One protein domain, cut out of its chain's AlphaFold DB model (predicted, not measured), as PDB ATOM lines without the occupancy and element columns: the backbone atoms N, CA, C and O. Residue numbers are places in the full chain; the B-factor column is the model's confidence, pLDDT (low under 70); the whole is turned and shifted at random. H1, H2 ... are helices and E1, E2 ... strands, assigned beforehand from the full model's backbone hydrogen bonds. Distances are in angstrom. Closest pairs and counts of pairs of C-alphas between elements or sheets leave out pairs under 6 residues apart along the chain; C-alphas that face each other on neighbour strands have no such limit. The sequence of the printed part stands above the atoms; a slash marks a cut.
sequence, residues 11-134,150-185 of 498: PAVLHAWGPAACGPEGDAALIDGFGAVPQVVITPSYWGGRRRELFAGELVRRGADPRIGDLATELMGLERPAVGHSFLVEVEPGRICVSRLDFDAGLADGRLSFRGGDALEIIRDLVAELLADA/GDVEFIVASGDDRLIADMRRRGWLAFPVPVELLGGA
ATOM      1  N   PRO A  11     171.580 172.193 156.617       79.94
ATOM      2  CA  PRO A  11     172.530 172.599 157.638       79.94
ATOM      3  C   PRO A  11     173.036 174.022 157.371       79.94
ATOM      4  O   PRO A  11     173.203 174.422 156.218       79.94
ATOM      5  N   ALA A  12     173.304 174.785 158.428       84.56
ATOM      6  CA  ALA A  12     173.894 176.113 158.298       84.56
ATOM      7  C   ALA A  12     175.363 175.984 157.844       84.56
ATOM      8  O   ALA A  12     176.233 175.655 158.654       84.56
ATOM      9  N   VAL A  13     175.634 176.197 156.549       87.94
ATOM     10  CA  VAL A  13     176.978 176.069 155.953       87.94
ATOM     11  C   VAL A  13     177.627 177.443 155.772       87.94
ATOM     12  O   VAL A  13     177.131 178.266 155.006       87.94
ATOM     13  N   LEU A  14     178.757 177.672 156.440       86.56
ATOM     14  CA  LEU A  14     179.625 178.829 156.209       86.56
ATOM     15  C   LEU A  14     180.692 178.474 155.160       86.56
ATOM     16  O   LEU A  14     181.340 177.429 155.238       86.56
ATOM     17  N   HIS A  15     180.899 179.362 154.192       87.06
ATOM     18  CA  HIS A  15     181.896 179.222 153.128       87.06
ATOM     19  C   HIS A  15     183.031 180.226 153.368       87.06
ATOM     20  O   HIS A  15     182.819 181.432 153.261       87.06
ATOM     21  N   ALA A  16     184.220 179.741 153.734       84.88
ATOM     22  CA  ALA A  16     185.320 180.552 154.272       84.88
ATOM     23  C   ALA A  16     186.496 180.717 153.284       84.88
ATOM     24  O   ALA A  16     187.659 180.683 153.684       84.88
ATOM     25  N   TRP A  17     186.201 180.846 151.985       80.56
ATOM     26  CA  TRP A  17     187.189 180.914 150.897       80.56
ATOM     27  C   TRP A  17     187.077 182.195 150.060       80.56
ATOM     28  O   TRP A  17     186.115 182.959 150.175       80.56
ATOM     29  N   GLY A  18     188.036 182.424 149.158       70.44
ATOM     30  CA  GLY A  18     187.979 183.553 148.233       70.44
ATOM     31  C   GLY A  18     188.329 184.865 148.950       70.44
ATOM     32  O   GLY A  18     189.133 184.864 149.881       70.44
ATOM     33  N   PRO A  19     187.706 186.004 148.593       58.00
ATOM     34  CA  PRO A  19     187.946 187.282 149.274       58.00
ATOM     35  C   PRO A  19     187.626 187.296 150.779       58.00
ATOM     36  O   PRO A  19     187.991 188.256 151.452       58.00
ATOM     37  N   ALA A  20     186.936 186.276 151.303       56.69
ATOM     38  CA  ALA A  20     186.649 186.132 152.727       56.69
ATOM     39  C   ALA A  20     187.810 185.501 153.526       56.69
ATOM     40  O   ALA A  20     187.864 185.678 154.741       56.69
ATOM     41  N   ALA A  21     188.739 184.784 152.879       61.66
ATOM     42  CA  ALA A  21     189.805 184.042 153.555       61.66
ATOM     43  C   ALA A  21     190.917 184.970 154.082       61.66
ATOM     44  O   ALA A  21     191.800 185.431 153.352       61.66
ATOM     45  N   CYS A  22     190.906 185.200 155.392       65.00
ATOM     46  CA  CYS A  22     191.773 186.123 156.115       65.00
ATOM     47  C   CYS A  22     192.996 185.378 156.707       65.00
ATOM     48  O   CYS A  22     193.705 184.638 156.011       65.00
ATOM     49  N   GLY A  23     193.254 185.564 158.005       62.03
ATOM     50  CA  GLY A  23     193.908 184.589 158.889       62.03
ATOM     51  C   GLY A  23     192.922 184.164 159.993       62.03
ATOM     52  O   GLY A  23     191.871 184.796 160.089       62.03
ATOM     53  N   PRO A  24     193.237 183.168 160.848       60.69
ATOM     54  CA  PRO A  24     192.248 182.482 161.698       60.69
ATOM     55  C   PRO A  24     191.325 183.385 162.536       60.69
ATOM     56  O   PRO A  24     190.138 183.102 162.658       60.69
ATOM     57  N   GLU A  25     191.843 184.494 163.064       63.06
ATOM     58  CA  GLU A  25     191.080 185.488 163.839       63.06
ATOM     59  C   GLU A  25     190.060 186.259 162.977       63.06
ATOM     60  O   GLU A  25     188.936 186.516 163.407       63.06
ATOM     61  N   GLY A  26     190.435 186.598 161.739       70.38
ATOM     62  CA  GLY A  26     189.564 187.244 160.753       70.38
ATOM     63  C   GLY A  26     188.620 186.262 160.056       70.38
ATOM     64  O   GLY A  26     187.474 186.609 159.797       70.38
ATOM     65  N   ASP A  27     189.058 185.017 159.839       69.62
ATOM     66  CA  ASP A  27     188.192 183.924 159.380       69.62
ATOM     67  C   ASP A  27     187.075 183.674 160.407       69.62
ATOM     68  O   ASP A  27     185.927 183.430 160.046       69.62
ATOM     69  N   ALA A  28     187.388 183.779 161.702       67.31
ATOM     70  CA  ALA A  28     186.398 183.657 162.764       67.31
ATOM     71  C   ALA A  28     185.484 184.885 162.896       67.31
ATOM     72  O   ALA A  28     184.313 184.734 163.233       67.31
ATOM     73  N   ALA A  29     185.952 186.088 162.550       71.69
ATOM     74  CA  ALA A  29     185.081 187.263 162.454       71.69
ATOM     75  C   ALA A  29     183.984 187.114 161.372       71.69
ATOM     76  O   ALA A  29     182.946 187.772 161.459       71.69
ATOM     77  N   LEU A  30     184.147 186.205 160.396       68.75
ATOM     78  CA  LEU A  30     183.071 185.833 159.464       68.75
ATOM     79  C   LEU A  30     181.879 185.181 160.185       68.75
ATOM     80  O   LEU A  30     180.744 185.348 159.745       68.75
ATOM     81  N   ILE A  31     182.118 184.457 161.287       65.50
ATOM     82  CA  ILE A  31     181.078 183.775 162.077       65.50
ATOM     83  C   ILE A  31     180.167 184.810 162.740       65.50
ATOM     84  O   ILE A  31     178.945 184.683 162.684       65.50
ATOM     85  N   ASP A  32     180.753 185.872 163.301       70.44
ATOM     86  CA  ASP A  32     180.018 186.972 163.938       70.44
ATOM     87  C   ASP A  32     179.068 187.659 162.932       70.44
ATOM     88  O   ASP A  32     177.981 188.112 163.294       70.44
ATOM     89  N   GLY A  33     179.458 187.693 161.651       68.56
ATOM     90  CA  GLY A  33     178.642 188.176 160.532       68.56
ATOM     91  C   GLY A  33     177.695 187.142 159.905       68.56
ATOM     92  O   GLY A  33     176.834 187.527 159.114       68.56
ATOM     93  N   PHE A  34     177.808 185.851 160.239       69.44
ATOM     94  CA  PHE A  34     177.028 184.769 159.617       69.44
ATOM     95  C   PHE A  34     175.576 184.693 160.131       69.44
ATOM     96  O   PHE A  34     174.723 184.061 159.510       69.44
ATOM     97  N   GLY A  35     175.264 185.358 161.249       71.25
ATOM     98  CA  GLY A  35     173.897 185.520 161.775       71.25
ATOM     99  C   GLY A  35     173.284 184.280 162.443       71.25
ATOM    100  O   GLY A  35     172.205 184.371 163.026       71.25
ATOM    101  N   ALA A  36     173.975 183.141 162.400       79.19
ATOM    102  CA  ALA A  36     173.655 181.905 163.106       79.19
ATOM    103  C   ALA A  36     174.956 181.170 163.472       79.19
ATOM    104  O   ALA A  36     176.019 181.478 162.936       79.19
ATOM    105  N   VAL A  37     174.883 180.166 164.350       84.00
ATOM    106  CA  VAL A  37     176.008 179.242 164.562       84.00
ATOM    107  C   VAL A  37     176.086 178.296 163.353       84.00
ATOM    108  O   VAL A  37     175.090 177.624 163.069       84.00
ATOM    109  N   PRO A  38     177.214 178.226 162.618       86.88
ATOM    110  CA  PRO A  38     177.363 177.269 161.530       86.88
ATOM    111  C   PRO A  38     177.390 175.837 162.074       86.88
ATOM    112  O   PRO A  38     177.913 175.571 163.152       86.88
ATOM    113  N   GLN A  39     176.849 174.902 161.297       88.50
ATOM    114  CA  GLN A  39     176.927 173.457 161.546       88.50
ATOM    115  C   GLN A  39     178.003 172.798 160.673       88.50
ATOM    116  O   GLN A  39     178.552 171.758 161.031       88.50
ATOM    117  N   VAL A  40     178.318 173.420 159.534       89.88
ATOM    118  CA  VAL A  40     179.445 173.065 158.671       89.88
ATOM    119  C   VAL A  40     180.201 174.346 158.328       89.88
ATOM    120  O   VAL A  40     179.577 175.358 158.012       89.88
ATOM    121  N   VAL A  41     181.532 174.302 158.342       90.75
ATOM    122  CA  VAL A  41     182.364 175.340 157.719       90.75
ATOM    123  C   VAL A  41     183.236 174.698 156.655       90.75
ATOM    124  O   VAL A  41     183.849 173.661 156.894       90.75
ATOM    125  N   ILE A  42     183.290 175.312 155.479       91.31
ATOM    126  CA  ILE A  42     184.071 174.813 154.350       91.31
ATOM    127  C   ILE A  42     185.205 175.794 154.073       91.31
ATOM    128  O   ILE A  42     184.967 176.954 153.730       91.31
ATOM    129  N   THR A  43     186.432 175.317 154.252       91.88
ATOM    130  CA  THR A  43     187.677 176.079 154.094       91.88
ATOM    131  C   THR A  43     188.325 175.814 152.729       91.88
ATOM    132  O   THR A  43     188.074 174.759 152.148       91.88
ATOM    133  N   PRO A  44     189.199 176.701 152.227       91.62
ATOM    134  CA  PRO A  44     190.021 176.418 151.057       91.62
ATOM    135  C   PRO A  44     190.880 175.159 151.210       91.62
ATOM    136  O   PRO A  44     191.357 174.844 152.307       91.62
ATOM    137  N   SER A  45     191.131 174.464 150.106       90.94
ATOM    138  CA  SER A  45     191.897 173.210 150.100       90.94
ATOM    139  C   SER A  45     193.388 173.411 150.323       90.94
ATOM    140  O   SER A  45     194.019 172.581 150.974       90.94
ATOM    141  N   TYR A  46     193.949 174.550 149.904       87.88
ATOM    142  CA  TYR A  46     195.348 174.887 150.201       87.88
ATOM    143  C   TYR A  46     195.638 175.146 151.701       87.88
ATOM    144  O   TYR A  46     196.792 175.371 152.074       87.88
ATOM    145  N   TRP A  47     194.634 175.145 152.592       87.50
ATOM    146  CA  TRP A  47     194.877 175.241 154.037       87.50
ATOM    147  C   TRP A  47     195.525 173.951 154.566       87.50
ATOM    148  O   TRP A  47     194.971 172.860 154.441       87.50
ATOM    149  N   GLY A  48     196.672 174.074 155.237       78.44
ATOM    150  CA  GLY A  48     197.263 172.975 156.010       78.44
ATOM    151  C   GLY A  48     196.485 172.684 157.302       78.44
ATOM    152  O   GLY A  48     195.784 173.563 157.810       78.44
ATOM    153  N   GLY A  49     196.657 171.476 157.862       77.25
ATOM    154  CA  GLY A  49     195.977 171.011 159.086       77.25
ATOM    155  C   GLY A  49     195.996 172.046 160.211       77.25
ATOM    156  O   GLY A  49     194.942 172.545 160.600       77.25
ATOM    157  N   ARG A  50     197.192 172.526 160.581       75.75
ATOM    158  CA  ARG A  50     197.394 173.567 161.604       75.75
ATOM    159  C   ARG A  50     196.571 174.849 161.404       75.75
ATOM    160  O   ARG A  50     196.226 175.497 162.389       75.75
ATOM    161  N   ARG A  51     196.226 175.249 160.170       81.50
ATOM    162  CA  ARG A  51     195.337 176.411 159.957       81.50
ATOM    163  C   ARG A  51     193.878 176.058 160.257       81.50
ATOM    164  O   ARG A  51     193.208 176.853 160.911       81.50
ATOM    165  N   ARG A  52     193.407 174.873 159.841       83.00
ATOM    166  CA  ARG A  52     192.081 174.357 160.229       83.00
ATOM    167  C   ARG A  52     191.984 174.142 161.743       83.00
ATOM    168  O   ARG A  52     190.975 174.518 162.317       83.00
ATOM    169  N   GLU A  53     193.032 173.640 162.395       81.75
ATOM    170  CA  GLU A  53     193.107 173.465 163.857       81.75
ATOM    171  C   GLU A  53     193.028 174.797 164.617       81.75
ATOM    172  O   GLU A  53     192.235 174.927 165.544       81.75
ATOM    173  N   LEU A  54     193.805 175.813 164.216       81.38
ATOM    174  CA  LEU A  54     193.748 177.145 164.837       81.38
ATOM    175  C   LEU A  54     192.369 177.797 164.668       81.38
ATOM    176  O   LEU A  54     191.857 178.413 165.600       81.38
ATOM    177  N   PHE A  55     191.757 177.628 163.494       84.50
ATOM    178  CA  PHE A  55     190.407 178.105 163.208       84.50
ATOM    179  C   PHE A  55     189.338 177.332 164.007       84.50
ATOM    180  O   PHE A  55     188.452 177.956 164.588       84.50
ATOM    181  N   ALA A  56     189.466 176.008 164.151       84.50
ATOM    182  CA  ALA A  56     188.625 175.183 165.026       84.50
ATOM    183  C   ALA A  56     188.743 175.603 166.502       84.50
ATOM    184  O   ALA A  56     187.743 175.755 167.196       84.50
ATOM    185  N   GLY A  57     189.963 175.860 166.980       83.56
ATOM    186  CA  GLY A  57     190.214 176.321 168.345       83.56
ATOM    187  C   GLY A  57     189.707 177.741 168.627       83.56
ATOM    188  O   GLY A  57     189.486 178.086 169.786       83.56
ATOM    189  N   GLU A  58     189.519 178.576 167.604       83.81
ATOM    190  CA  GLU A  58     188.842 179.879 167.697       83.81
ATOM    191  C   GLU A  58     187.311 179.718 167.656       83.81
ATOM    192  O   GLU A  58     186.626 180.292 168.501       83.81
ATOM    193  N   LEU A  59     186.783 178.866 166.769       84.12
ATOM    194  CA  LEU A  59     185.372 178.453 166.719       84.12
ATOM    195  C   LEU A  59     184.872 177.936 168.078       84.12
ATOM    196  O   LEU A  59     183.919 178.483 168.639       84.12
ATOM    197  N   VAL A  60     185.567 176.951 168.657       86.44
ATOM    198  CA  VAL A  60     185.198 176.341 169.946       86.44
ATOM    199  C   VAL A  60     185.290 177.358 171.088       86.44
ATOM    200  O   VAL A  60     184.406 177.397 171.944       86.44
ATOM    201  N   ARG A  61     186.283 178.264 171.078       83.69
ATOM    202  CA  ARG A  61     186.367 179.375 172.051       83.69
ATOM    203  C   ARG A  61     185.212 180.378 171.939       83.69
ATOM    204  O   ARG A  61     184.920 181.050 172.925       83.69
ATOM    205  N   ARG A  62     184.535 180.457 170.789       82.62
ATOM    206  CA  ARG A  62     183.305 181.244 170.574       82.62
ATOM    207  C   ARG A  62     182.016 180.451 170.833       82.62
ATOM    208  O   ARG A  62     180.930 180.997 170.669       82.62
ATOM    209  N   GLY A  63     182.114 179.186 171.254       87.25
ATOM    210  CA  GLY A  63     180.961 178.319 171.515       87.25
ATOM    211  C   GLY A  63     180.335 177.698 170.261       87.25
ATOM    212  O   GLY A  63     179.179 177.286 170.308       87.25
ATOM    213  N   ALA A  64     181.074 177.634 169.149       86.44
ATOM    214  CA  ALA A  64     180.658 176.971 167.917       86.44
ATOM    215  C   ALA A  64     181.505 175.712 167.671       86.44
ATOM    216  O   ALA A  64     182.730 175.785 167.664       86.44
ATOM    217  N   ASP A  65     180.855 174.576 167.413       88.12
ATOM    218  CA  ASP A  65     181.511 173.296 167.100       88.12
ATOM    219  C   ASP A  65     180.993 172.729 165.758       88.12
ATOM    220  O   ASP A  65     180.174 171.807 165.730       88.12
ATOM    221  N   PRO A  66     181.355 173.350 164.616       88.25
ATOM    222  CA  PRO A  66     180.927 172.898 163.298       88.25
ATOM    223  C   PRO A  66     181.825 171.788 162.751       88.25
ATOM    224  O   PRO A  66     183.038 171.764 162.963       88.25
ATOM    225  N   ARG A  67     181.264 170.957 161.869       89.44
ATOM    226  CA  ARG A  67     182.070 170.094 161.000       89.44
ATOM    227  C   ARG A  67     182.902 170.962 160.051       89.44
ATOM    228  O   ARG A  67     182.336 171.631 159.187       89.44
ATOM    229  N   ILE A  68     184.226 170.923 160.164       88.44
ATOM    230  CA  ILE A  68     185.118 171.593 159.208       88.44
ATOM    231  C   ILE A  68     185.467 170.631 158.067       88.44
ATOM    232  O   ILE A  68     185.946 169.524 158.310       88.44
ATOM    233  N   GLY A  69     185.227 171.055 156.828       88.69
ATOM    234  CA  GLY A  69     185.675 170.381 155.607       88.69
ATOM    235  C   GLY A  69     186.534 171.309 154.749       88.69
ATOM    236  O   GLY A  69     186.505 172.526 154.931       88.69
ATOM    237  N   ASP A  70     187.285 170.754 153.801       91.31
ATOM    238  CA  ASP A  70     187.925 171.538 152.742       91.31
ATOM    239  C   ASP A  70     187.163 171.425 151.411       91.31
ATOM    240  O   ASP A  70     186.428 170.463 151.171       91.31
ATOM    241  N   LEU A  71     187.311 172.437 150.559       92.75
ATOM    242  CA  LEU A  71     186.483 172.624 149.374       92.75
ATOM    243  C   LEU A  71     186.606 171.486 148.343       92.75
ATOM    244  O   LEU A  71     185.589 171.029 147.825       92.75
ATOM    245  N   ALA A  72     187.812 170.993 148.066       92.25
ATOM    246  CA  ALA A  72     188.060 169.851 147.187       92.25
ATOM    247  C   ALA A  72     187.414 168.571 147.726       92.25
ATOM    248  O   ALA A  72     186.719 167.889 146.975       92.25
ATOM    249  N   THR A  73     187.576 168.268 149.017       89.38
ATOM    250  CA  THR A  73     186.940 167.097 149.643       89.38
ATOM    251  C   THR A  73     185.411 167.178 149.574       89.38
ATOM    252  O   THR A  73     184.753 166.211 149.188       89.38
ATOM    253  N   GLU A  74     184.824 168.345 149.859       90.25
ATOM    254  CA  GLU A  74     183.373 168.554 149.745       90.25
ATOM    255  C   GLU A  74     182.878 168.461 148.287       90.25
ATOM    256  O   GLU A  74     181.796 167.927 148.044       90.25
ATOM    257  N   LEU A  75     183.670 168.921 147.308       92.00
ATOM    258  CA  LEU A  75     183.379 168.790 145.873       92.00
ATOM    259  C   LEU A  75     183.492 167.344 145.371       92.00
ATOM    260  O   LEU A  75     182.682 166.930 144.540       92.00
ATOM    261  N   MET A  76     184.455 166.566 145.876       90.25
ATOM    262  CA  MET A  76     184.592 165.136 145.570       90.25
ATOM    263  C   MET A  76     183.457 164.298 146.176       90.25
ATOM    264  O   MET A  76     183.094 163.266 145.618       90.25
ATOM    265  N   GLY A  77     182.819 164.786 147.247       85.81
ATOM    266  CA  GLY A  77     181.567 164.243 147.785       85.81
ATOM    267  C   GLY A  77     180.311 164.504 146.933       85.81
ATOM    268  O   GLY A  77     179.228 164.035 147.295       85.81
ATOM    269  N   LEU A  78     180.416 165.246 145.821       87.06
ATOM    270  CA  LEU A  78     179.312 165.494 144.884       87.06
ATOM    271  C   LEU A  78     179.272 164.471 143.731       87.06
ATOM    272  O   LEU A  78     180.035 163.512 143.657       87.06
ATOM    273  N   GLU A  79     178.342 164.667 142.793       83.38
ATOM    274  CA  GLU A  79     178.217 163.813 141.613       83.38
ATOM    275  C   GLU A  79     179.436 163.942 140.676       83.38
ATOM    276  O   GLU A  79     179.761 165.047 140.225       83.38
ATOM    277  N   ARG A  80     180.052 162.800 140.337       84.31
ATOM    278  CA  ARG A  80     181.264 162.694 139.507       84.31
ATOM    279  C   ARG A  80     181.168 163.481 138.176       84.31
ATOM    280  O   ARG A  80     180.120 163.424 137.507       84.31
ATOM    281  N   PRO A  81     182.250 164.173 137.756       85.56
ATOM    282  CA  PRO A  81     182.362 164.816 136.445       85.56
ATOM    283  C   PRO A  81     182.168 163.834 135.281       85.56
ATOM    284  O   PRO A  81     182.186 162.613 135.441       85.56
ATOM    285  N   ALA A  82     181.937 164.387 134.090       80.38
ATOM    286  CA  ALA A  82     181.738 163.621 132.851       80.38
ATOM    287  C   ALA A  82     182.974 163.580 131.934       80.38
ATOM    288  O   ALA A  82     182.953 162.883 130.919       80.38
ATOM    289  N   VAL A  83     183.992 164.354 132.295       85.06
ATOM    290  CA  VAL A  83     185.282 164.535 131.625       85.06
ATOM    291  C   VAL A  83     186.376 163.760 132.366       85.06
ATOM    292  O   VAL A  83     186.193 163.418 133.539       85.06
ATOM    293  N   GLY A  84     187.497 163.485 131.701       85.12
ATOM    294  CA  GLY A  84     188.657 162.801 132.276       85.12
ATOM    295  C   GLY A  84     189.316 163.569 133.423       85.12
ATOM    296  O   GLY A  84     189.686 162.959 134.426       85.12
ATOM    297  N   HIS A  85     189.401 164.901 133.321       90.62
ATOM    298  CA  HIS A  85     190.080 165.740 134.314       90.62
ATOM    299  C   HIS A  85     189.162 166.822 134.893       90.62
ATOM    300  O   HIS A  85     188.313 167.402 134.214       90.62
ATOM    301  N   SER A  86     189.337 167.128 136.177       94.75
ATOM    302  CA  SER A  86     188.612 168.201 136.862       94.75
ATOM    303  C   SER A  86     189.546 168.960 137.786       94.75
ATOM    304  O   SER A  86     190.253 168.348 138.584       94.75
ATOM    305  N   PHE A  87     189.524 170.286 137.689       96.69
ATOM    306  CA  PHE A  87     190.376 171.163 138.484       96.69
ATOM    307  C   PHE A  87     189.532 172.112 139.328       96.69
ATOM    308  O   PHE A  87     188.729 172.881 138.796       96.69
ATOM    309  N   LEU A  88     189.742 172.088 140.643       96.94
ATOM    310  CA  LEU A  88     189.367 173.194 141.517       96.94
ATOM    311  C   LEU A  88     190.385 174.325 141.320       96.94
ATOM    312  O   LEU A  88     191.588 174.080 141.315       96.94
ATOM    313  N   VAL A  89     189.907 175.556 141.165       96.38
ATOM    314  CA  VAL A  89     190.733 176.761 141.037       96.38
ATOM    315  C   VAL A  89     190.311 177.758 142.114       96.38
ATOM    316  O   VAL A  89     189.226 178.330 142.026       96.38
ATOM    317  N   GLU A  90     191.147 177.965 143.127       94.69
ATOM    318  CA  GLU A  90     190.889 178.869 144.258       94.69
ATOM    319  C   GLU A  90     191.676 180.171 144.054       94.69
ATOM    320  O   GLU A  90     192.906 180.145 143.977       94.69
ATOM    321  N   VAL A  91     190.984 181.308 143.920       91.62
ATOM    322  CA  VAL A  91     191.590 182.591 143.516       91.62
ATOM    323  C   VAL A  91     191.345 183.672 144.555       91.62
ATOM    324  O   VAL A  91     190.206 184.033 144.857       91.62
ATOM    325  N   GLU A  92     192.442 184.222 145.070       87.56
ATOM    326  CA  GLU A  92     192.451 185.175 146.174       87.56
ATOM    327  C   GLU A  92     193.514 186.270 145.953       87.56
ATOM    328  O   GLU A  92     194.402 186.118 145.109       87.56
ATOM    329  N   PRO A  93     193.466 187.397 146.691       83.00
ATOM    330  CA  PRO A  93     194.447 188.470 146.541       83.00
ATOM    331  C   PRO A  93     195.894 187.976 146.714       83.00
ATOM    332  O   PRO A  93     196.322 187.610 147.807       83.00
ATOM    333  N   GLY A  94     196.655 187.970 145.615       83.81
ATOM    334  CA  GLY A  94     198.061 187.553 145.591       83.81
ATOM    335  C   GLY A  94     198.317 186.039 145.627       83.81
ATOM    336  O   GLY A  94     199.472 185.651 145.795       83.81
ATOM    337  N   ARG A  95     197.295 185.178 145.477       88.94
ATOM    338  CA  ARG A  95     197.488 183.719 145.369       88.94
ATOM    339  C   ARG A  95     196.445 183.021 144.492       88.94
ATOM    340  O   ARG A  95     195.266 183.363 144.512       88.94
ATOM    341  N   ILE A  96     196.893 182.000 143.766       93.56
ATOM    342  CA  ILE A  96     196.052 181.073 143.001       93.56
ATOM    343  C   ILE A  96     196.432 179.650 143.400       93.56
ATOM    344  O   ILE A  96     197.589 179.253 143.242       93.56
ATOM    345  N   CYS A  97     195.467 178.880 143.896       95.06
ATOM    346  CA  CYS A  97     195.576 177.430 143.993       95.06
ATOM    347  C   CYS A  97     194.894 176.787 142.784       95.06
ATOM    348  O   CYS A  97     193.792 177.186 142.408       95.06
ATOM    349  N   VAL A  98     195.530 175.775 142.202       97.19
ATOM    350  CA  VAL A  98     194.883 174.831 141.290       97.19
ATOM    351  C   VAL A  98     195.051 173.440 141.884       97.19
ATOM    352  O   VAL A  98     196.168 173.064 142.231       97.19
ATOM    353  N   SER A  99     193.957 172.686 141.990       96.56
ATOM    354  CA  SER A  99     193.946 171.326 142.530       96.56
ATOM    355  C   SER A  99     193.249 170.363 141.575       96.56
ATOM    356  O   SER A  99     192.061 170.526 141.287       96.56
ATOM    357  N   ARG A 100     193.974 169.349 141.091       95.88
ATOM    358  CA  ARG A 100     193.427 168.225 140.317       95.88
ATOM    359  C   ARG A 100     192.610 167.345 141.260       95.88
ATOM    360  O   ARG A 100     193.133 166.896 142.274       95.88
ATOM    361  N   LEU A 101     191.344 167.105 140.926       94.31
ATOM    362  CA  LEU A 101     190.414 166.303 141.723       94.31
ATOM    363  C   LEU A 101     190.352 164.866 141.187       94.31
ATOM    364  O   LEU A 101     189.810 164.636 140.103       94.31
ATOM    365  N   ASP A 102     190.868 163.900 141.946       88.69
ATOM    366  CA  ASP A 102     190.734 162.473 141.651       88.69
ATOM    367  C   ASP A 102     189.525 161.881 142.396       88.69
ATOM    368  O   ASP A 102     189.581 161.522 143.575       88.69
ATOM    369  N   PHE A 103     188.414 161.766 141.667       87.44
ATOM    370  CA  PHE A 103     187.153 161.203 142.154       87.44
ATOM    371  C   PHE A 103     187.160 159.666 142.312       87.44
ATOM    372  O   PHE A 103     186.188 159.134 142.847       87.44
ATOM    373  N   ASP A 104     188.186 158.944 141.839       83.56
ATOM    374  CA  ASP A 104     188.345 157.499 142.085       83.56
ATOM    375  C   ASP A 104     189.188 157.240 143.340       83.56
ATOM    376  O   ASP A 104     188.839 156.381 144.152       83.56
ATOM    377  N   ALA A 105     190.272 157.998 143.528       82.81
ATOM    378  CA  ALA A 105     191.111 157.917 144.722       82.81
ATOM    379  C   ALA A 105     190.502 158.640 145.940       82.81
ATOM    380  O   ALA A 105     190.847 158.319 147.078       82.81
ATOM    381  N   GLY A 106     189.618 159.620 145.716       83.19
ATOM    382  CA  GLY A 106     189.138 160.539 146.752       83.19
ATOM    383  C   GLY A 106     190.215 161.529 147.208       83.19
ATOM    384  O   GLY A 106     190.215 161.946 148.364       83.19
ATOM    385  N   LEU A 107     191.158 161.861 146.319       84.94
ATOM    386  CA  LEU A 107     192.337 162.677 146.606       84.94
ATOM    387  C   LEU A 107     192.369 163.922 145.719       84.94
ATOM    388  O   LEU A 107     191.946 163.895 144.566       84.94
ATOM    389  N   ALA A 108     192.936 165.002 146.248       89.62
ATOM    390  CA  ALA A 108     193.258 166.195 145.480       89.62
ATOM    391  C   ALA A 108     194.763 166.464 145.551       89.62
ATOM    392  O   ALA A 108     195.323 166.518 146.646       89.62
ATOM    393  N   ASP A 109     195.401 166.652 144.395       88.81
ATOM    394  CA  ASP A 109     196.781 167.138 144.316       88.81
ATOM    395  C   ASP A 109     196.787 168.600 143.862       88.81
ATOM    396  O   ASP A 109     196.074 168.964 142.926       88.81
ATOM    397  N   GLY A 110     197.555 169.443 144.553       92.62
ATOM    398  CA  GLY A 110     197.450 170.898 144.485       92.62
ATOM    399  C   GLY A 110     198.774 171.600 144.205       92.62
ATOM    400  O   GLY A 110     199.819 171.271 144.771       92.62
ATOM    401  N   ARG A 111     198.735 172.630 143.358       94.00
ATOM    402  CA  ARG A 111     199.836 173.579 143.148       94.00
ATOM    403  C   ARG A 111     199.351 174.972 143.558       94.00
ATOM    404  O   ARG A 111     198.302 175.437 143.116       94.00
ATOM    405  N   LEU A 112     200.099 175.631 144.444       92.56
ATOM    406  CA  LEU A 112     199.779 176.961 144.972       92.56
ATOM    407  C   LEU A 112     200.821 177.969 144.484       92.56
ATOM    408  O   LEU A 112     202.001 177.853 144.811       92.56
ATOM    409  N   SER A 113     200.378 178.973 143.729       89.56
ATOM    410  CA  SER A 113     201.240 180.008 143.165       89.56
ATOM    411  C   SER A 113     200.944 181.379 143.767       89.56
ATOM    412  O   SER A 113     199.791 181.771 143.926       89.56
ATOM    413  N   PHE A 114     202.012 182.124 144.052       88.56
ATOM    414  CA  PHE A 114     201.984 183.515 144.526       88.56
ATOM    415  C   PHE A 114     202.432 184.496 143.424       88.56
ATOM    416  O   PHE A 114     202.806 185.635 143.700       88.56
ATOM    417  N   ARG A 115     202.448 184.041 142.162       81.69
ATOM    418  CA  ARG A 115     202.779 184.874 140.999       81.69
ATOM    419  C   ARG A 115     201.702 185.945 140.798       81.69
ATOM    420  O   ARG A 115     200.513 185.638 140.794       81.69
ATOM    421  N   GLY A 116     202.121 187.187 140.566       81.00
ATOM    422  CA  GLY A 116     201.281 188.193 139.911       81.00
ATOM    423  C   GLY A 116     201.376 188.045 138.389       81.00
ATOM    424  O   GLY A 116     202.444 187.719 137.877       81.00
ATOM    425  N   GLY A 117     200.280 188.277 137.666       87.81
ATOM    426  CA  GLY A 117     200.213 188.131 136.206       87.81
ATOM    427  C   GLY A 117     198.775 187.992 135.704       87.81
ATOM    428  O   GLY A 117     197.836 188.289 136.445       87.81
ATOM    429  N   ASP A 118     198.590 187.517 134.468       91.00
ATOM    430  CA  ASP A 118     197.287 187.009 134.027       91.00
ATOM    431  C   ASP A 118     196.979 185.713 134.793       91.00
ATOM    432  O   ASP A 118     197.702 184.718 134.688       91.00
ATOM    433  N   ALA A 119     195.882 185.716 135.553       91.69
ATOM    434  CA  ALA A 119     195.411 184.539 136.271       91.69
ATOM    435  C   ALA A 119     195.202 183.340 135.332       91.69
ATOM    436  O   ALA A 119     195.438 182.208 135.734       91.69
ATOM    437  N   LEU A 120     194.811 183.571 134.075       93.06
ATOM    438  CA  LEU A 120     194.559 182.514 133.093       93.06
ATOM    439  C   LEU A 120     195.852 181.862 132.586       93.06
ATOM    440  O   LEU A 120     195.839 180.679 132.254       93.06
ATOM    441  N   GLU A 121     196.964 182.599 132.542       91.50
ATOM    442  CA  GLU A 121     198.280 182.021 132.252       91.50
ATOM    443  C   GLU A 121     198.764 181.197 133.444       91.50
ATOM    444  O   GLU A 121     199.100 180.030 133.275       91.50
ATOM    445  N   ILE A 122     198.671 181.747 134.662       92.94
ATOM    446  CA  ILE A 122     199.039 181.033 135.892       92.94
ATOM    447  C   ILE A 122     198.231 179.733 136.038       92.94
ATOM    448  O   ILE A 122     198.817 178.692 136.318       92.94
ATOM    449  N   ILE A 123     196.913 179.762 135.805       94.81
ATOM    450  CA  ILE A 123     196.057 178.565 135.843       94.81
ATOM    451  C   ILE A 123     196.513 177.536 134.804       94.81
ATOM    452  O   ILE A 123     196.688 176.374 135.158       94.81
ATOM    453  N   ARG A 124     196.735 177.940 133.544       93.19
ATOM    454  CA  ARG A 124     197.182 177.033 132.471       93.19
ATOM    455  C   ARG A 124     198.507 176.352 132.822       93.19
ATOM    456  O   ARG A 124     198.627 175.148 132.627       93.19
ATOM    457  N   ASP A 125     199.479 177.105 133.333       90.94
ATOM    458  CA  ASP A 125     200.791 176.563 133.694       90.94
ATOM    459  C   ASP A 125     200.664 175.495 134.803       90.94
ATOM    460  O   ASP A 125     201.152 174.379 134.647       90.94
ATOM    461  N   LEU A 126     199.928 175.797 135.884       94.50
ATOM    462  CA  LEU A 126     199.723 174.874 137.014       94.50
ATOM    463  C   LEU A 126     198.902 173.632 136.621       94.50
ATOM    464  O   LEU A 126     199.093 172.555 137.182       94.50
ATOM    465  N   VAL A 127     197.988 173.768 135.655       94.31
ATOM    466  CA  VAL A 127     197.261 172.638 135.053       94.31
ATOM    467  C   VAL A 127     198.217 171.726 134.289       94.31
ATOM    468  O   VAL A 127     198.111 170.513 134.427       94.31
ATOM    469  N   ALA A 128     199.156 172.281 133.515       89.25
ATOM    470  CA  ALA A 128     200.142 171.491 132.778       89.25
ATOM    471  C   ALA A 128     201.069 170.700 133.720       89.25
ATOM    472  O   ALA A 128     201.291 169.512 133.483       89.25
ATOM    473  N   GLU A 129     201.525 171.314 134.821       88.75
ATOM    474  CA  GLU A 129     202.258 170.631 135.905       88.75
ATOM    475  C   GLU A 129     201.452 169.426 136.451       88.75
ATOM    476  O   GLU A 129     201.903 168.285 136.385       88.75
ATOM    477  N   LEU A 130     200.204 169.656 136.883       91.56
ATOM    478  CA  LEU A 130     199.301 168.635 137.455       91.56
ATOM    479  C   LEU A 130     198.812 167.552 136.469       91.56
ATOM    480  O   LEU A 130     198.139 166.591 136.868       91.56
ATOM    481  N   LEU A 131     199.082 167.713 135.177       89.12
ATOM    482  CA  LEU A 131     198.856 166.682 134.165       89.12
ATOM    483  C   LEU A 131     200.115 165.829 134.001       89.12
ATOM    484  O   LEU A 131     200.028 164.611 134.139       89.12
ATOM    485  N   ALA A 132     201.274 166.466 133.812       84.88
ATOM    486  CA  ALA A 132     202.559 165.787 133.658       84.88
ATOM    487  C   ALA A 132     202.894 164.878 134.856       84.88
ATOM    488  O   ALA A 132     203.241 163.713 134.657       84.88
ATOM    489  N   ASP A 133     202.709 165.375 136.084       80.81
ATOM    490  CA  ASP A 133     202.988 164.629 137.323       80.81
ATOM    491  C   ASP A 133     202.130 163.353 137.463       80.81
ATOM    492  O   ASP A 133     202.551 162.362 138.058       80.81
ATOM    493  N   ALA A 134     200.908 163.371 136.925       79.19
ATOM    494  CA  ALA A 134     199.894 162.345 137.165       79.19
ATOM    495  C   ALA A 134     199.712 161.356 136.002       79.19
ATOM    496  O   ALA A 134     199.174 160.269 136.213       79.19
ATOM    497  N   GLY A 150     188.071 169.812 125.374       66.00
ATOM    498  CA  GLY A 150     186.816 169.137 125.672       66.00
ATOM    499  C   GLY A 150     186.832 168.098 126.806       66.00
ATOM    500  O   GLY A 150     185.736 167.658 127.154       66.00
ATOM    501  N   ASP A 151     187.987 167.695 127.354       85.38
ATOM    502  CA  ASP A 151     188.098 166.663 128.412       85.38
ATOM    503  C   ASP A 151     188.592 167.192 129.776       85.38
ATOM    504  O   ASP A 151     189.041 166.437 130.643       85.38
ATOM    505  N   VAL A 152     188.460 168.506 129.991       90.69
ATOM    506  CA  VAL A 152     188.791 169.193 131.248       90.69
ATOM    507  C   VAL A 152     187.616 170.068 131.699       90.69
ATOM    508  O   VAL A 152     187.116 170.871 130.914       90.69
ATOM    509  N   GLU A 153     187.186 169.967 132.965       93.56
ATOM    510  CA  GLU A 153     186.283 170.954 133.590       93.56
ATOM    511  C   GLU A 153     186.951 171.714 134.743       93.56
ATOM    512  O   GLU A 153     187.770 171.173 135.488       93.56
ATOM    513  N   PHE A 154     186.586 172.989 134.888       95.38
ATOM    514  CA  PHE A 154     187.124 173.892 135.902       95.38
ATOM    515  C   PHE A 154     186.026 174.317 136.876       95.38
ATOM    516  O   PHE A 154     185.008 174.877 136.466       95.38
ATOM    517  N   ILE A 155     186.250 174.102 138.168       94.88
ATOM    518  CA  ILE A 155     185.375 174.541 139.257       94.88
ATOM    519  C   ILE A 155     186.087 175.698 139.954       94.88
ATOM    520  O   ILE A 155     187.149 175.517 140.536       94.88
ATOM    521  N   VAL A 156     185.540 176.905 139.855       94.50
ATOM    522  CA  VAL A 156     186.260 178.142 140.169       94.50
ATOM    523  C   VAL A 156     185.702 178.780 141.439       94.50
ATOM    524  O   VAL A 156     184.574 179.275 141.471       94.50
ATOM    525  N   ALA A 157     186.527 178.795 142.480       92.62
ATOM    526  CA  ALA A 157     186.319 179.490 143.739       92.62
ATOM    527  C   ALA A 157     186.974 180.880 143.661       92.62
ATOM    528  O   ALA A 157     188.072 181.110 144.160       92.62
ATOM    529  N   SER A 158     186.293 181.801 142.975       86.06
ATOM    530  CA  SER A 158     186.718 183.189 142.757       86.06
ATOM    531  C   SER A 158     185.652 184.155 143.270       86.06
ATOM    532  O   SER A 158     184.459 183.883 143.151       86.06
ATOM    533  N   GLY A 159     186.082 185.305 143.794       76.75
ATOM    534  CA  GLY A 159     185.198 186.446 144.068       76.75
ATOM    535  C   GLY A 159     184.927 187.347 142.856       76.75
ATOM    536  O   GLY A 159     184.163 188.299 142.972       76.75
ATOM    537  N   ASP A 160     185.567 187.074 141.715       79.75
ATOM    538  CA  ASP A 160     185.363 187.785 140.452       79.75
ATOM    539  C   ASP A 160     184.795 186.843 139.376       79.75
ATOM    540  O   ASP A 160     185.495 185.963 138.857       79.75
ATOM    541  N   ASP A 161     183.527 187.071 139.016       84.56
ATOM    542  CA  ASP A 161     182.816 186.401 137.918       84.56
ATOM    543  C   ASP A 161     183.500 186.597 136.556       84.56
ATOM    544  O   ASP A 161     183.318 185.779 135.647       84.56
ATOM    545  N   ARG A 162     184.292 187.670 136.385       90.00
ATOM    546  CA  ARG A 162     185.005 187.938 135.128       90.00
ATOM    547  C   ARG A 162     185.957 186.807 134.798       90.00
ATOM    548  O   ARG A 162     185.950 186.364 133.661       90.00
ATOM    549  N   LEU A 163     186.695 186.268 135.772       91.25
ATOM    550  CA  LEU A 163     187.602 185.145 135.526       91.25
ATOM    551  C   LEU A 163     186.857 183.962 134.885       91.25
ATOM    552  O   LEU A 163     187.279 183.447 133.854       91.25
ATOM    553  N   ILE A 164     185.695 183.595 135.431       91.81
ATOM    554  CA  ILE A 164     184.858 182.504 134.914       91.81
ATOM    555  C   ILE A 164     184.322 182.845 133.512       91.81
ATOM    556  O   ILE A 164     184.291 181.990 132.622       91.81
ATOM    557  N   ALA A 165     183.917 184.097 133.285       90.19
ATOM    558  CA  ALA A 165     183.494 184.574 131.972       90.19
ATOM    559  C   ALA A 165     184.642 184.582 130.944       90.19
ATOM    560  O   ALA A 165     184.401 184.357 129.759       90.19
ATOM    561  N   ASP A 166     185.877 184.836 131.367       92.50
ATOM    562  CA  ASP A 166     187.072 184.905 130.527       92.50
ATOM    563  C   ASP A 166     187.584 183.506 130.162       92.50
ATOM    564  O   ASP A 166     187.826 183.250 128.982       92.50
ATOM    565  N   MET A 167     187.610 182.569 131.119       92.62
ATOM    566  CA  MET A 167     187.839 181.135 130.870       92.62
ATOM    567  C   MET A 167     186.860 180.608 129.809       92.62
ATOM    568  O   MET A 167     187.272 180.037 128.799       92.62
ATOM    569  N   ARG A 168     185.560 180.901 129.965       91.00
ATOM    570  CA  ARG A 168     184.521 180.534 128.984       91.00
ATOM    571  C   ARG A 168     184.717 181.190 127.615       91.00
ATOM    572  O   ARG A 168     184.411 180.560 126.607       91.00
ATOM    573  N   ARG A 169     185.228 182.428 127.545       89.25
ATOM    574  CA  ARG A 169     185.555 183.087 126.262       89.25
ATOM    575  C   ARG A 169     186.798 182.500 125.587       89.25
ATOM    576  O   ARG A 169     186.860 182.554 124.362       89.25
ATOM    577  N   ARG A 170     187.735 181.914 126.342       87.31
ATOM    578  CA  ARG A 170     188.843 181.101 125.798       87.31
ATOM    579  C   ARG A 170     188.414 179.679 125.397       87.31
ATOM    580  O   ARG A 170     189.176 179.000 124.726       87.31
ATOM    581  N   GLY A 171     187.189 179.262 125.732       86.56
ATOM    582  CA  GLY A 171     186.594 177.973 125.347       86.56
ATOM    583  C   GLY A 171     186.503 176.942 126.477       86.56
ATOM    584  O   GLY A 171     185.825 175.931 126.312       86.56
ATOM    585  N   TRP A 172     187.119 177.211 127.631       90.50
ATOM    586  CA  TRP A 172     187.200 176.274 128.751       90.50
ATOM    587  C   TRP A 172     185.844 176.017 129.424       90.50
ATOM    588  O   TRP A 172     185.025 176.927 129.614       90.50
ATOM    589  N   LEU A 173     185.638 174.775 129.870       91.31
ATOM    590  CA  LEU A 173     184.432 174.321 130.562       91.31
ATOM    591  C   LEU A 173     184.444 174.744 132.046       91.31
ATOM    592  O   LEU A 173     184.584 173.923 132.949       91.31
ATOM    593  N   ALA A 174     184.335 176.053 132.292       92.38
ATOM    594  CA  ALA A 174     184.415 176.642 133.631       92.38
ATOM    595  C   ALA A 174     183.044 176.876 134.296       92.38
ATOM    596  O   ALA A 174     182.101 177.386 133.678       92.38
ATOM    597  N   PHE A 175     182.960 176.588 135.593       91.62
ATOM    598  CA  PHE A 175     181.796 176.738 136.468       91.62
ATOM    599  C   PHE A 175     182.188 177.447 137.777       91.62
ATOM    600  O   PHE A 175     183.326 177.289 138.211       91.62
ATOM    601  N   PRO A 176     181.290 178.202 138.435       92.69
ATOM    602  CA  PRO A 176     181.494 178.591 139.831       92.69
ATOM    603  C   PRO A 176     181.381 177.366 140.753       92.69
ATOM    604  O   PRO A 176     180.880 176.313 140.348       92.69
ATOM    605  N   VAL A 177     181.791 177.510 142.011       91.38
ATOM    606  CA  VAL A 177     181.490 176.523 143.060       91.38
ATOM    607  C   VAL A 177     179.966 176.416 143.277       91.38
ATOM    608  O   VAL A 177     179.327 177.448 143.494       91.38
ATOM    609  N   PRO A 178     179.368 175.206 143.279       88.81
ATOM    610  CA  PRO A 178     177.952 174.989 143.592       88.81
ATOM    611  C   PRO A 178     177.702 175.055 145.110       88.81
ATOM    612  O   PRO A 178     177.478 174.031 145.760       88.81
ATOM    613  N   VAL A 179     177.789 176.257 145.688       87.38
ATOM    614  CA  VAL A 179     177.679 176.513 147.140       87.38
ATOM    615  C   VAL A 179     176.468 175.828 147.777       87.38
ATOM    616  O   VAL A 179     176.597 175.163 148.802       87.38
ATOM    617  N   GLU A 180     175.315 175.881 147.112       83.69
ATOM    618  CA  GLU A 180     174.038 175.314 147.552       83.69
ATOM    619  C   GLU A 180     173.967 173.772 147.577       83.69
ATOM    620  O   GLU A 180     172.947 173.215 147.993       83.69
ATOM    621  N   LEU A 181     175.016 173.075 147.121       85.88
ATOM    622  CA  LEU A 181     175.134 171.612 147.167       85.88
ATOM    623  C   LEU A 181     176.144 171.114 148.213       85.88
ATOM    624  O   LEU A 181     176.108 169.934 148.571       85.88
ATOM    625  N   LEU A 182     177.042 171.979 148.690       86.50
ATOM    626  CA  LEU A 182     178.117 171.608 149.611       86.50
ATOM    627  C   LEU A 182     177.622 171.498 151.063       86.50
ATOM    628  O   LEU A 182     176.538 171.965 151.411       86.50
ATOM    629  N   GLY A 183     178.393 170.839 151.933       79.31
ATOM    630  CA  GLY A 183     178.073 170.658 153.352       79.31
ATOM    631  C   GLY A 183     176.995 169.607 153.640       79.31
ATOM    632  O   GLY A 183     177.123 168.860 154.610       79.31
ATOM    633  N   GLY A 184     175.968 169.504 152.787       71.06
ATOM    634  CA  GLY A 184     174.818 168.605 152.946       71.06
ATOM    635  C   GLY A 184     174.989 167.176 152.407       71.06
ATOM    636  O   GLY A 184     174.079 166.364 152.572       71.06
ATOM    637  N   ALA A 185     176.111 166.847 151.759       56.66
ATOM    638  CA  ALA A 185     176.299 165.552 151.093       56.66
ATOM    639  C   ALA A 185     176.365 164.356 152.068       56.66
ATOM    640  O   ALA A 185     175.795 163.297 151.795       56.66
TER     641      ALA A 185
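What this domain is: This is residues 11 to 134 and 150 to 185 of the 498 residues of an uncharacterized protein of Corynebacterium sp. HMSC11E11 (UniProt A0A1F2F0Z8). Two lobes follow each other along the longest axis: a small one, with H1 and H2 packed on one face of the three-stranded sheet E1 E2 E3, and a larger one, a twisted five-stranded sheet with H4 and H5 over one face. H3 sits between the lobes, on the other face of the larger sheet. The printed part has 160 residues with five named helices and eight named strands, in the order E1 H1 E2 H2 E3 H3 E4 E5 E6 H4 E7 H5 E8. The small sheet is parallel and the larger, in the order E6 E5 E4 E7 E8, is mixed. The class is mixed, and the whole is compact, with a radius of gyration of the C-alphas of 15.7 A and spans of 46 by 33 by 27 A.

How they stand to each other: E1, residues 13 to 15, H1, residues 24 to 34, and E2, residues 40 to 43, form a strand-helix-strand unit, two parallel neighbour strands with a helix between; E2, H2, residues 49 to 61, and E3, residues 67 to 70, form another, and both crossovers are right-handed. N 14 and O 40, and N 41 and O 67, are within hydrogen-bond range, each pair at 2.9 A. H1 and H2 touch at Pro 24 and Phe 55, their closest C-alphas, 5.0 A apart, at a steep tilt of 49 degrees. H3, residues 71 to 76, only grazes this sheet, with residues 71 to 74. E4, residues 85 to 92, E5, residues 95 to 102, and E6, residues 107 to 113, form a meander, each strand the antiparallel neighbour of the one before, with N 90 to O 97 and N 100 to O 109 both 2.8 A. E7, residues 152 to 158, H5, residues 161 to 170, and E8, residues 173 to 176, form a third unit, also right-handed; E7 is parallel to E4, with N 89 to O 155 2.8 A, and N 156 to O 175 is 2.8 A. H4, residues 119 to 132, and H5 are on the same face, at heights over the sheet of 8.1 A and 8.7 A; H3 is on the opposite face, at 7.7 A. H4, with residues 119 to 120 alone, and H5 only just touch, with 3 pairs of C-alphas within 8 A, the closest Leu 120 and Met 167, 7.2 A. Every O i to N i+4 pair is within hydrogen-bond range in H2, H3, H4 and H5, and 5 of 7 in H1.

Where its parts are: E1 begins at C-alpha 13, (176.978, 176.069, 155.953). H1 is 15.5 A long, H2 18.2 A, E4 22.9 A, E5 22.6 A, E6 19.8 A, H4 20.2 A, E7 18.2 A and H5 14.5 A. E8 ends at C-alpha 176, (181.494, 178.591, 139.831).

The domain as a whole: The C-alphas of Arg 61 and Gly 150, the two farthest apart, are 47.5 A apart. Residues 135 to 149 are not printed, and C-alphas 134 and 150 across the cut are 18.7 A apart. Of the links printed whole, none is long. The mean pLDDT of the printed part is 85.3; 15 residues are under 70, among them 19 to 25.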